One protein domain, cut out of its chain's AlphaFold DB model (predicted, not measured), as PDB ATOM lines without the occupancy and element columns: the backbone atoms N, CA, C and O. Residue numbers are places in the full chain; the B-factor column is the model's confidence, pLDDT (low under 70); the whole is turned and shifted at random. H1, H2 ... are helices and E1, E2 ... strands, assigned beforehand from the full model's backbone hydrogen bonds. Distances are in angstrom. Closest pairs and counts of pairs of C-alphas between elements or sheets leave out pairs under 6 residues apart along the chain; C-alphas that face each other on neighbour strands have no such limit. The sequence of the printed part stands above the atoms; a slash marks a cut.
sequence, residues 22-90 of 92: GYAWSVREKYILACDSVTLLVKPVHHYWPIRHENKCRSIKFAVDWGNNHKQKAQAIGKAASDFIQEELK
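This is residues 22 to 90 of the 92 residues of the protein "CAP10 domain-containing protein" of Malus baccata (UniProt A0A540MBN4). Two long helices, H2 and H3, meet near their ends in an L, with H3 as the base; the short helix H1 packs on residues 81 to 85 of H3, and the short strand E1 runs in the space between H1 and H2. A long loop, residues 42 to 55, leads from E1 to the far end of H2, and residues 22 to 28 stick out beside it all as a free end. The printed part has 69 residues, with three named helices and one named strand in the order H1, E1, H2, H3 along the chain; the class is mostly helix, with 38 of the 69 printed residues in the helices and 4 in the strand. It is compact, with a radius of gyration of the C-alphas of 12.4 A, and flat, with spans of 34 by 32 by 17 A.

H1, residues 28 to 33, touches H3, residues 71 to 88, with residues 81 to 85 of H3 alone; the closest C-alphas are those of Leu 33 and Ser 82, 5.6 A apart. Their lines stand at a steep tilt of 46 degrees, opposite ways. E1, residues 38 to 41, pairs with no named strand; its closest C-alpha pair with H3 is Val 38 and Gly 78, 4.4 A apart. H2, residues 56 to 69, is close to but not clearly touching H3, with the C-alphas of Gly 67 and Ala 74 5.4 A apart. Their tilt is steep at 67 degrees, only just short of about perpendicular, and they run opposite ways. H1 and H2 are apart. In H1, H2 and H3 every O i to N i+4 pair is within hydrogen-bond range.

H1 begins at C-alpha 28 (118.585, 289.664, 159.251) and is 8.8 A long; E1 is 9.3 A long. H2 is 19.9 A long, from C-alpha 56 (137.719, 288.962, 150.026). H3 is 25.8 A long and ends at C-alpha 88 (118.022, 302.892, 164.045).

The C-alphas of Arg 58 and Lys 90 are the two farthest apart, 35.8 A. The printed part has no cut. The link from E1 to H2 is long; those from H1 to E1 and from H2 to H3 are tight. The mean pLDDT of the printed part is 71.2, and residues 22 to 37, 40 to 54, 56 and 89 to 90 are under 70.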
ATOM      1  N   GLY A  22     122.897 290.020 149.723       62.84
ATOM      2  CA  GLY A  22     122.547 289.343 148.480       62.84
ATOM      3  C   GLY A  22     121.869 290.292 147.491       62.84
ATOM      4  O   GLY A  22     122.035 291.502 147.541       62.84
ATOM      5  N   TYR A  23     121.053 289.738 146.596       51.19
ATOM      6  CA  TYR A  23     120.330 290.504 145.572       51.19
ATOM      7  C   TYR A  23     119.275 291.479 146.141       51.19
ATOM      8  O   TYR A  23     118.845 292.398 145.453       51.19
ATOM      9  N   ALA A  24     118.851 291.285 147.393       47.47
ATOM     10  CA  ALA A  24     117.896 292.142 148.085       47.47
ATOM     11  C   ALA A  24     118.264 292.295 149.570       47.47
ATOM     12  O   ALA A  24     118.918 291.419 150.147       47.47
ATOM     13  N   TRP A  25     117.789 293.388 150.176       56.66
ATOM     14  CA  TRP A  25     117.955 293.710 151.594       56.66
ATOM     15  C   TRP A  25     117.501 292.560 152.498       56.66
ATOM     16  O   TRP A  25     116.382 292.052 152.369       56.66
ATOM     17  N   SER A  26     118.351 292.147 153.443       53.34
ATOM     18  CA  SER A  26     117.987 291.125 154.426       53.34
ATOM     19  C   SER A  26     117.521 291.758 155.731       53.34
ATOM     20  O   SER A  26     118.282 292.431 156.416       53.34
ATOM     21  N   VAL A  27     116.309 291.413 156.178       54.56
ATOM     22  CA  VAL A  27     115.807 291.764 157.523       54.56
ATOM     23  C   VAL A  27     116.709 291.189 158.634       54.56
ATOM     24  O   VAL A  27     116.649 291.639 159.772       54.56
ATOM     25  N   ARG A  28     117.580 290.212 158.323       61.78
ATOM     26  CA  ARG A  28     118.585 289.664 159.251       61.78
ATOM     27  C   ARG A  28     119.818 290.543 159.451       61.78
ATOM     28  O   ARG A  28     120.540 290.306 160.414       61.78
ATOM     29  N   GLU A  29     120.048 291.530 158.592       65.56
ATOM     30  CA  GLU A  29     121.176 292.460 158.700       65.56
ATOM     31  C   GLU A  29     121.192 293.145 160.060       65.56
ATOM     32  O   GLU A  29     122.121 292.980 160.847       65.56
ATOM     33  N   LYS A  30     120.076 293.793 160.385       65.19
ATOM     34  CA  LYS A  30     119.880 294.504 161.640       65.19
ATOM     35  C   LYS A  30     120.121 293.639 162.882       65.19
ATOM     36  O   LYS A  30     120.774 294.075 163.820       65.19
ATOM     37  N   TYR A  31     119.680 292.381 162.873       63.25
ATOM     38  CA  TYR A  31     119.859 291.478 164.015       63.25
ATOM     39  C   TYR A  31     121.305 290.985 164.171       63.25
ATOM     40  O   TYR A  31     121.738 290.700 165.287       63.25
ATOM     41  N   ILE A  32     122.065 290.871 163.074       67.19
ATOM     42  CA  ILE A  32     123.487 290.500 163.121       67.19
ATOM     43  C   ILE A  32     124.313 291.654 163.691       67.19
ATOM     44  O   ILE A  32     125.180 291.408 164.529       67.19
ATOM     45  N   LEU A  33     124.006 292.884 163.274       65.62
ATOM     46  CA  LEU A  33     124.725 294.092 163.680       65.62
ATOM     47  C   LEU A  33     124.383 294.532 165.115       65.62
ATOM     48  O   LEU A  33     125.250 295.039 165.817       65.62
ATOM     49  N   ALA A  34     123.155 294.275 165.583       63.59
ATOM     50  CA  ALA A  34     122.716 294.558 166.955       63.59
ATOM     51  C   ALA A  34     123.334 293.634 168.026       63.59
ATOM     52  O   ALA A  34     123.089 293.819 169.216       63.59
ATOM     53  N   CYS A  35     124.091 292.609 167.627       65.25
ATOM     54  CA  CYS A  35     124.819 291.757 168.561       65.25
ATOM     55  C   CYS A  35     126.224 292.325 168.784       65.25
ATOM     56  O   CYS A  35     126.948 292.383 167.791       65.25
ATOM     57  N   ASP A  36     126.618 292.594 170.040       66.25
ATOM     58  CA  ASP A  36     127.924 293.119 170.523       66.25
ATOM     59  C   ASP A  36     129.165 292.305 170.075       66.25
ATOM     60  O   ASP A  36     129.953 291.768 170.858       66.25
ATOM     61  N   SER A  37     129.340 292.159 168.774       68.94
ATOM     62  CA  SER A  37     130.303 291.305 168.098       68.94
ATOM     63  C   SER A  37     130.769 292.030 166.849       68.94
ATOM     64  O   SER A  37     129.992 292.721 166.187       68.94
ATOM     65  N   VAL A  38     132.051 291.898 166.516       71.50
ATOM     66  CA  VAL A  38     132.615 292.640 165.386       71.50
ATOM     67  C   VAL A  38     132.014 292.116 164.095       71.50
ATOM     68  O   VAL A  38     132.312 290.996 163.677       71.50
ATOM     69  N   THR A  39     131.175 292.930 163.458       70.00
ATOM     70  CA  THR A  39     130.550 292.569 162.189       70.00
ATOM     71  C   THR A  39     131.360 293.119 161.019       70.00
ATOM     72  O   THR A  39     131.525 294.324 160.853       70.00
ATOM     73  N   LEU A  40     131.880 292.208 160.203       68.75
ATOM     74  CA  LEU A  40     132.552 292.478 158.944       68.75
ATOM     75  C   LEU A  40     131.488 292.578 157.845       68.75
ATOM     76  O   LEU A  40     130.914 291.571 157.422       68.75
ATOM     77  N   LEU A  41     131.201 293.809 157.431       67.31
ATOM     78  CA  LEU A  41     130.115 294.149 156.519       67.31
ATOM     79  C   LEU A  41     130.708 294.412 155.131       67.31
ATOM     80  O   LEU A  41     131.489 295.346 154.948       67.31
ATOM     81  N   VAL A  42     130.363 293.594 154.135       63.31
ATOM     82  CA  VAL A  42     130.773 293.847 152.740       63.31
ATOM     83  C   VAL A  42     129.751 294.783 152.089       63.31
ATOM     84  O   VAL A  42     128.981 294.374 151.226       63.31
ATOM     85  N   LYS A  43     129.703 296.029 152.566       57.34
ATOM     86  CA  LYS A  43     128.856 297.112 152.046       57.34
ATOM     87  C   LYS A  43     129.564 298.466 152.241       57.34
ATOM     88  O   LYS A  43     130.347 298.592 153.182       57.34
ATOM     89  N   PRO A  44     129.334 299.478 151.386       43.19
ATOM     90  CA  PRO A  44     129.942 300.796 151.546       43.19
ATOM     91  C   PRO A  44     129.168 301.603 152.601       43.19
ATOM     92  O   PRO A  44     128.222 302.304 152.263       43.19
ATOM     93  N   VAL A  45     129.512 301.486 153.889       51.28
ATOM     94  CA  VAL A  45     128.882 302.309 154.946       51.28
ATOM     95  C   VAL A  45     129.841 302.647 156.089       51.28
ATOM     96  O   VAL A  45     130.731 301.872 156.435       51.28
ATOM     97  N   HIS A  46     129.633 303.831 156.671       53.59
ATOM     98  CA  HIS A  46     130.581 304.620 157.469       53.59
ATOM     99  C   HIS A  46     130.971 304.064 158.857       53.59
ATOM    100  O   HIS A  46     131.884 304.606 159.478       53.59
ATOM    101  N   HIS A  47     130.347 302.978 159.332       54.72
ATOM    102  CA  HIS A  47     130.532 302.456 160.698       54.72
ATOM    103  C   HIS A  47     131.020 300.995 160.769       54.72
ATOM    104  O   HIS A  47     131.008 300.391 161.841       54.72
ATOM    105  N   TYR A  48     131.486 300.422 159.651       63.97
ATOM    106  CA  TYR A  48     131.918 299.018 159.570       63.97
ATOM    107  C   TYR A  48     133.334 298.852 159.025       63.97
ATOM    108  O   TYR A  48     133.878 299.740 158.373       63.97
ATOM    109  N   TRP A  49     133.931 297.679 159.270       67.88
ATOM    110  CA  TRP A  49     135.241 297.347 158.716       67.88
ATOM    111  C   TRP A  49     135.137 297.045 157.212       67.88
ATOM    112  O   TRP A  49     134.522 296.039 156.841       67.88
ATOM    113  N   PRO A  50     135.759 297.852 156.333       63.88
ATOM    114  CA  PRO A  50     135.625 297.676 154.895       63.88
ATOM    115  C   PRO A  50     136.390 296.436 154.417       63.88
ATOM    116  O   PRO A  50     137.593 296.285 154.646       63.88
ATOM    117  N   ILE A  51     135.701 295.552 153.695       68.88
ATOM    118  CA  ILE A  51     136.310 294.408 153.005       68.88
ATOM    119  C   ILE A  51     136.421 294.737 151.518       68.88
ATOM    120  O   ILE A  51     135.426 295.031 150.857       68.88
ATOM    121  N   ARG A  52     137.633 294.633 150.963       66.69
ATOM    122  CA  ARG A  52     137.855 294.824 149.524       66.69
ATOM    123  C   ARG A  52     137.215 293.690 148.720       66.69
ATOM    124  O   ARG A  52     137.423 292.512 149.017       66.69
ATOM    125  N   HIS A  53     136.493 294.055 147.662       65.00
ATOM    126  CA  HIS A  53     135.732 293.121 146.827       65.00
ATOM    127  C   HIS A  53     136.609 292.154 146.015       65.00
ATOM    128  O   HIS A  53     136.226 291.001 145.827       65.00
ATOM    129  N   GLU A  54     137.786 292.599 145.573       65.62
ATOM    130  CA  GLU A  54     138.688 291.832 144.696       65.62
ATOM    131  C   GLU A  54     139.455 290.723 145.427       65.62
ATOM    132  O   GLU A  54     139.844 289.728 144.830       65.62
ATOM    133  N   ASN A  55     139.671 290.869 146.737       73.62
ATOM    134  CA  ASN A  55     140.480 289.947 147.534       73.62
ATOM    135  C   ASN A  55     139.815 289.676 148.887       73.62
ATOM    136  O   ASN A  55     140.397 289.919 149.951       73.62
ATOM    137  N   LYS A  56     138.575 289.175 148.844       69.50
ATOM    138  CA  LYS A  56     137.719 288.962 150.026       69.50
ATOM    139  C   LYS A  56     138.403 288.109 151.095       69.50
ATOM    140  O   LYS A  56     138.509 288.545 152.234       69.50
ATOM    141  N   CYS A  57     138.953 286.946 150.729       75.81
ATOM    142  CA  CYS A  57     139.576 286.023 151.689       75.81
ATOM    143  C   CYS A  57     140.785 286.639 152.411       75.81
ATOM    144  O   CYS A  57     140.916 286.503 153.625       75.81
ATOM    145  N   ARG A  58     141.651 287.361 151.683       79.81
ATOM    146  CA  ARG A  58     142.806 288.054 152.283       79.81
ATOM    147  C   ARG A  58     142.370 289.230 153.152       79.81
ATOM    148  O   ARG A  58     142.929 289.427 154.223       79.81
ATOM    149  N   SER A  59     141.356 289.970 152.714       77.06
ATOM    150  CA  SER A  59     140.813 291.112 153.455       77.06
ATOM    151  C   SER A  59     140.147 290.676 154.762       77.06
ATOM    152  O   SER A  59     140.374 291.293 155.798       77.06
ATOM    153  N   ILE A  60     139.389 289.573 154.737       79.19
ATOM    154  CA  ILE A  60     138.791 288.966 155.934       79.19
ATOM    155  C   ILE A  60     139.887 288.464 156.874       79.19
ATOM    156  O   ILE A  60     139.843 288.763 158.063       79.19
ATOM    157  N   LYS A  61     140.896 287.751 156.355       83.94
ATOM    158  CA  LYS A  61     142.022 287.280 157.172       83.94
ATOM    159  C   LYS A  61     142.742 288.441 157.861       83.94
ATOM    160  O   LYS A  61     142.948 288.385 159.064       83.94
ATOM    161  N   PHE A  62     143.037 289.515 157.129       84.88
ATOM    162  CA  PHE A  62     143.648 290.716 157.696       84.88
ATOM    163  C   PHE A  62     142.784 291.350 158.795       84.88
ATOM    164  O   PHE A  62     143.303 291.705 159.849       84.88
ATOM    165  N   ALA A  63     141.470 291.451 158.580       81.75
ATOM    166  CA  ALA A  63     140.543 291.986 159.577       81.75
ATOM    167  C   ALA A  63     140.514 291.133 160.858       81.75
ATOM    168  O   ALA A  63     140.527 291.671 161.966       81.75
ATOM    169  N   VAL A  64     140.526 289.803 160.715       83.31
ATOM    170  CA  VAL A  64     140.556 288.860 161.844       83.31
ATOM    171  C   VAL A  64     141.895 288.913 162.580       83.31
ATOM    172  O   VAL A  64     141.908 288.985 163.809       83.31
ATOM    173  N   ASP A  65     143.016 288.923 161.860       87.00
ATOM    174  CA  ASP A  65     144.356 289.008 162.453       87.00
ATOM    175  C   ASP A  65     144.531 290.338 163.205       87.00
ATOM    176  O   ASP A  65     144.995 290.361 164.349       87.00
ATOM    177  N   TRP A  66     144.063 291.445 162.616       86.19
ATOM    178  CA  TRP A  66     144.057 292.755 163.265       86.19
ATOM    179  C   TRP A  66     143.174 292.776 164.517       86.19
ATOM    180  O   TRP A  66     143.625 293.248 165.564       86.19
ATOM    181  N   GLY A  67     141.954 292.233 164.440       83.38
ATOM    182  CA  GLY A  67     141.022 292.166 165.569       83.38
ATOM    183  C   GLY A  67     141.540 291.295 166.716       83.38
ATOM    184  O   GLY A  67     141.389 291.649 167.887       83.38
ATOM    185  N   ASN A  68     142.234 290.200 166.396       84.94
ATOM    186  CA  ASN A  68     142.841 289.316 167.391       84.94
ATOM    187  C   ASN A  68     144.000 289.997 168.129       84.94
ATOM    188  O   ASN A  68     144.185 289.740 169.322       84.94
ATOM    189  N   ASN A  69     144.735 290.877 167.445       89.69
ATOM    190  CA  ASN A  69     145.807 291.680 168.030       89.69
ATOM    191  C   ASN A  69     145.285 292.935 168.770       89.69
ATOM    192  O   ASN A  69     145.933 293.426 169.687       89.69
ATOM    193  N   HIS A  70     144.085 293.428 168.435       86.12
ATOM    194  CA  HIS A  70     143.489 294.653 168.992       86.12
ATOM    195  C   HIS A  70     142.125 294.413 169.654       86.12
ATOM    196  O   HIS A  70     141.162 295.142 169.407       86.12
ATOM    197  N   LYS A  71     142.042 293.414 170.536       83.00
ATOM    198  CA  LYS A  71     140.779 292.926 171.128       83.00
ATOM    199  C   LYS A  71     139.899 294.024 171.741       83.00
ATOM    200  O   LYS A  71     138.700 294.041 171.493       83.00
ATOM    201  N   GLN A  72     140.481 294.955 172.500       83.75
ATOM    202  CA  GLN A  72     139.725 296.041 173.143       83.75
ATOM    203  C   GLN A  72     139.141 297.028 172.121       83.75
ATOM    204  O   GLN A  72     137.982 297.416 172.230       83.75
ATOM    205  N   LYS A  73     139.915 297.394 171.088       82.06
ATOM    206  CA  LYS A  73     139.433 298.269 170.005       82.06
ATOM    207  C   LYS A  73     138.372 297.568 169.166       82.06
ATOM    208  O   LYS A  73     137.365 298.176 168.832       82.06
ATOM    209  N   ALA A  74     138.581 296.288 168.871       81.12
ATOM    210  CA  ALA A  74     137.618 295.449 168.174       81.12
ATOM    211  C   ALA A  74     136.279 295.415 168.936       81.12
ATOM    212  O   ALA A  74     135.237 295.689 168.353       81.12
ATOM    213  N   GLN A  75     136.311 295.198 170.253       83.00
ATOM    214  CA  GLN A  75     135.115 295.226 171.094       83.00
ATOM    215  C   GLN A  75     134.433 296.604 171.120       83.00
ATOM    216  O   GLN A  75     133.213 296.667 171.020       83.00
ATOM    217  N   ALA A  76     135.196 297.700 171.203       83.50
ATOM    218  CA  ALA A  76     134.641 299.055 171.168       83.50
ATOM    219  C   ALA A  76     133.949 299.373 169.831       83.50
ATOM    220  O   ALA A  76     132.861 299.940 169.826       83.50
ATOM    221  N   ILE A  77     134.545 298.958 168.707       79.56
ATOM    222  CA  ILE A  77     133.948 299.098 167.370       79.56
ATOM    223  C   ILE A  77     132.668 298.261 167.266       79.56
ATOM    224  O   ILE A  77     131.658 298.755 166.774       79.56
ATOM    225  N   GLY A  78     132.695 297.013 167.748       78.62
ATOM    226  CA  GLY A  78     131.513 296.146 167.783       78.62
ATOM    227  C   GLY A  78     130.374 296.765 168.591       78.62
ATOM    228  O   GLY A  78     129.251 296.814 168.106       78.62
ATOM    229  N   LYS A  79     130.685 297.315 169.770       82.31
ATOM    230  CA  LYS A  79     129.704 297.978 170.633       82.31
ATOM    231  C   LYS A  79     129.118 299.237 169.990       82.31
ATOM    232  O   LYS A  79     127.906 299.360 169.925       82.31
ATOM    233  N   ALA A  80     129.951 300.115 169.427       81.69
ATOM    234  CA  ALA A  80     129.474 301.313 168.730       81.69
ATOM    235  C   ALA A  80     128.568 300.975 167.530       81.69
ATOM    236  O   ALA A  80     127.575 301.656 167.287       81.69
ATOM    237  N   ALA A  81     128.886 299.905 166.791       74.31
ATOM    238  CA  ALA A  81     128.050 299.428 165.693       74.31
ATOM    239  C   ALA A  81     126.712 298.843 166.181       74.31
ATOM    240  O   ALA A  81     125.686 299.045 165.529       74.31
ATOM    241  N   SER A  82     126.715 298.129 167.310       75.44
ATOM    242  CA  SER A  82     125.496 297.603 167.926       75.44
ATOM    243  C   SER A  82     124.615 298.709 168.502       75.44
ATOM    244  O   SER A  82     123.416 298.684 168.240       75.44
ATOM    245  N   ASP A  83     125.191 299.702 169.183       80.56
ATOM    246  CA  ASP A  83     124.474 300.868 169.716       80.56
ATOM    247  C   ASP A  83     123.784 301.655 168.581       80.56
ATOM    248  O   ASP A  83     122.581 301.901 168.649       80.56
ATOM    249  N   PHE A  84     124.501 301.944 167.485       80.56
ATOM    250  CA  PHE A  84     123.945 302.631 166.308       80.56
ATOM    251  C   PHE A  84     122.731 301.895 165.720       80.56
ATOM    252  O   PHE A  84     121.694 302.489 165.445       80.56
ATOM    253  N   ILE A  85     122.832 300.573 165.558       72.44
ATOM    254  CA  ILE A  85     121.727 299.784 165.007       72.44
ATOM    255  C   ILE A  85     120.575 299.661 166.001       72.44
ATOM    256  O   ILE A  85     119.420 299.656 165.588       72.44
ATOM    257  N   GLN A  86     120.844 299.577 167.302       76.75
ATOM    258  CA  GLN A  86     119.778 299.600 168.301       76.75
ATOM    259  C   GLN A  86     118.997 300.917 168.276       76.75
ATOM    260  O   GLN A  86     117.792 300.887 168.513       76.75
ATOM    261  N   GLU A  87     119.645 302.041 167.970       78.31
ATOM    262  CA  GLU A  87     118.975 303.329 167.772       78.31
ATOM    263  C   GLU A  87     118.151 303.366 166.480       78.31
ATOM    264  O   GLU A  87     116.967 303.684 166.543       78.31
ATOM    265  N   GLU A  88     118.717 302.943 165.347       73.06
ATOM    266  CA  GLU A  88     118.022 302.892 164.045       73.06
ATOM    267  C   GLU A  88     116.815 301.933 164.023       73.06
ATOM    268  O   GLU A  88     115.921 302.051 163.186       73.06
ATOM    269  N   LEU A  89     116.783 300.939 164.916       67.31
ATOM    270  CA  LEU A  89     115.687 299.971 165.023       67.31
ATOM    271  C   LEU A  89     114.574 300.367 165.985       67.31
ATOM    272  O   LEU A  89     113.592 299.620 166.085       67.31
ATOM    273  N   LYS A  90     114.705 301.489 166.698       67.81
ATOM    274  CA  LYS A  90     113.592 302.029 167.479       67.81
ATOM    275  C   LYS A  90     112.476 302.401 166.501       67.81
ATOM    276  O   LYS A  90     112.665 303.222 165.613       67.81
TER     277      LYS A  90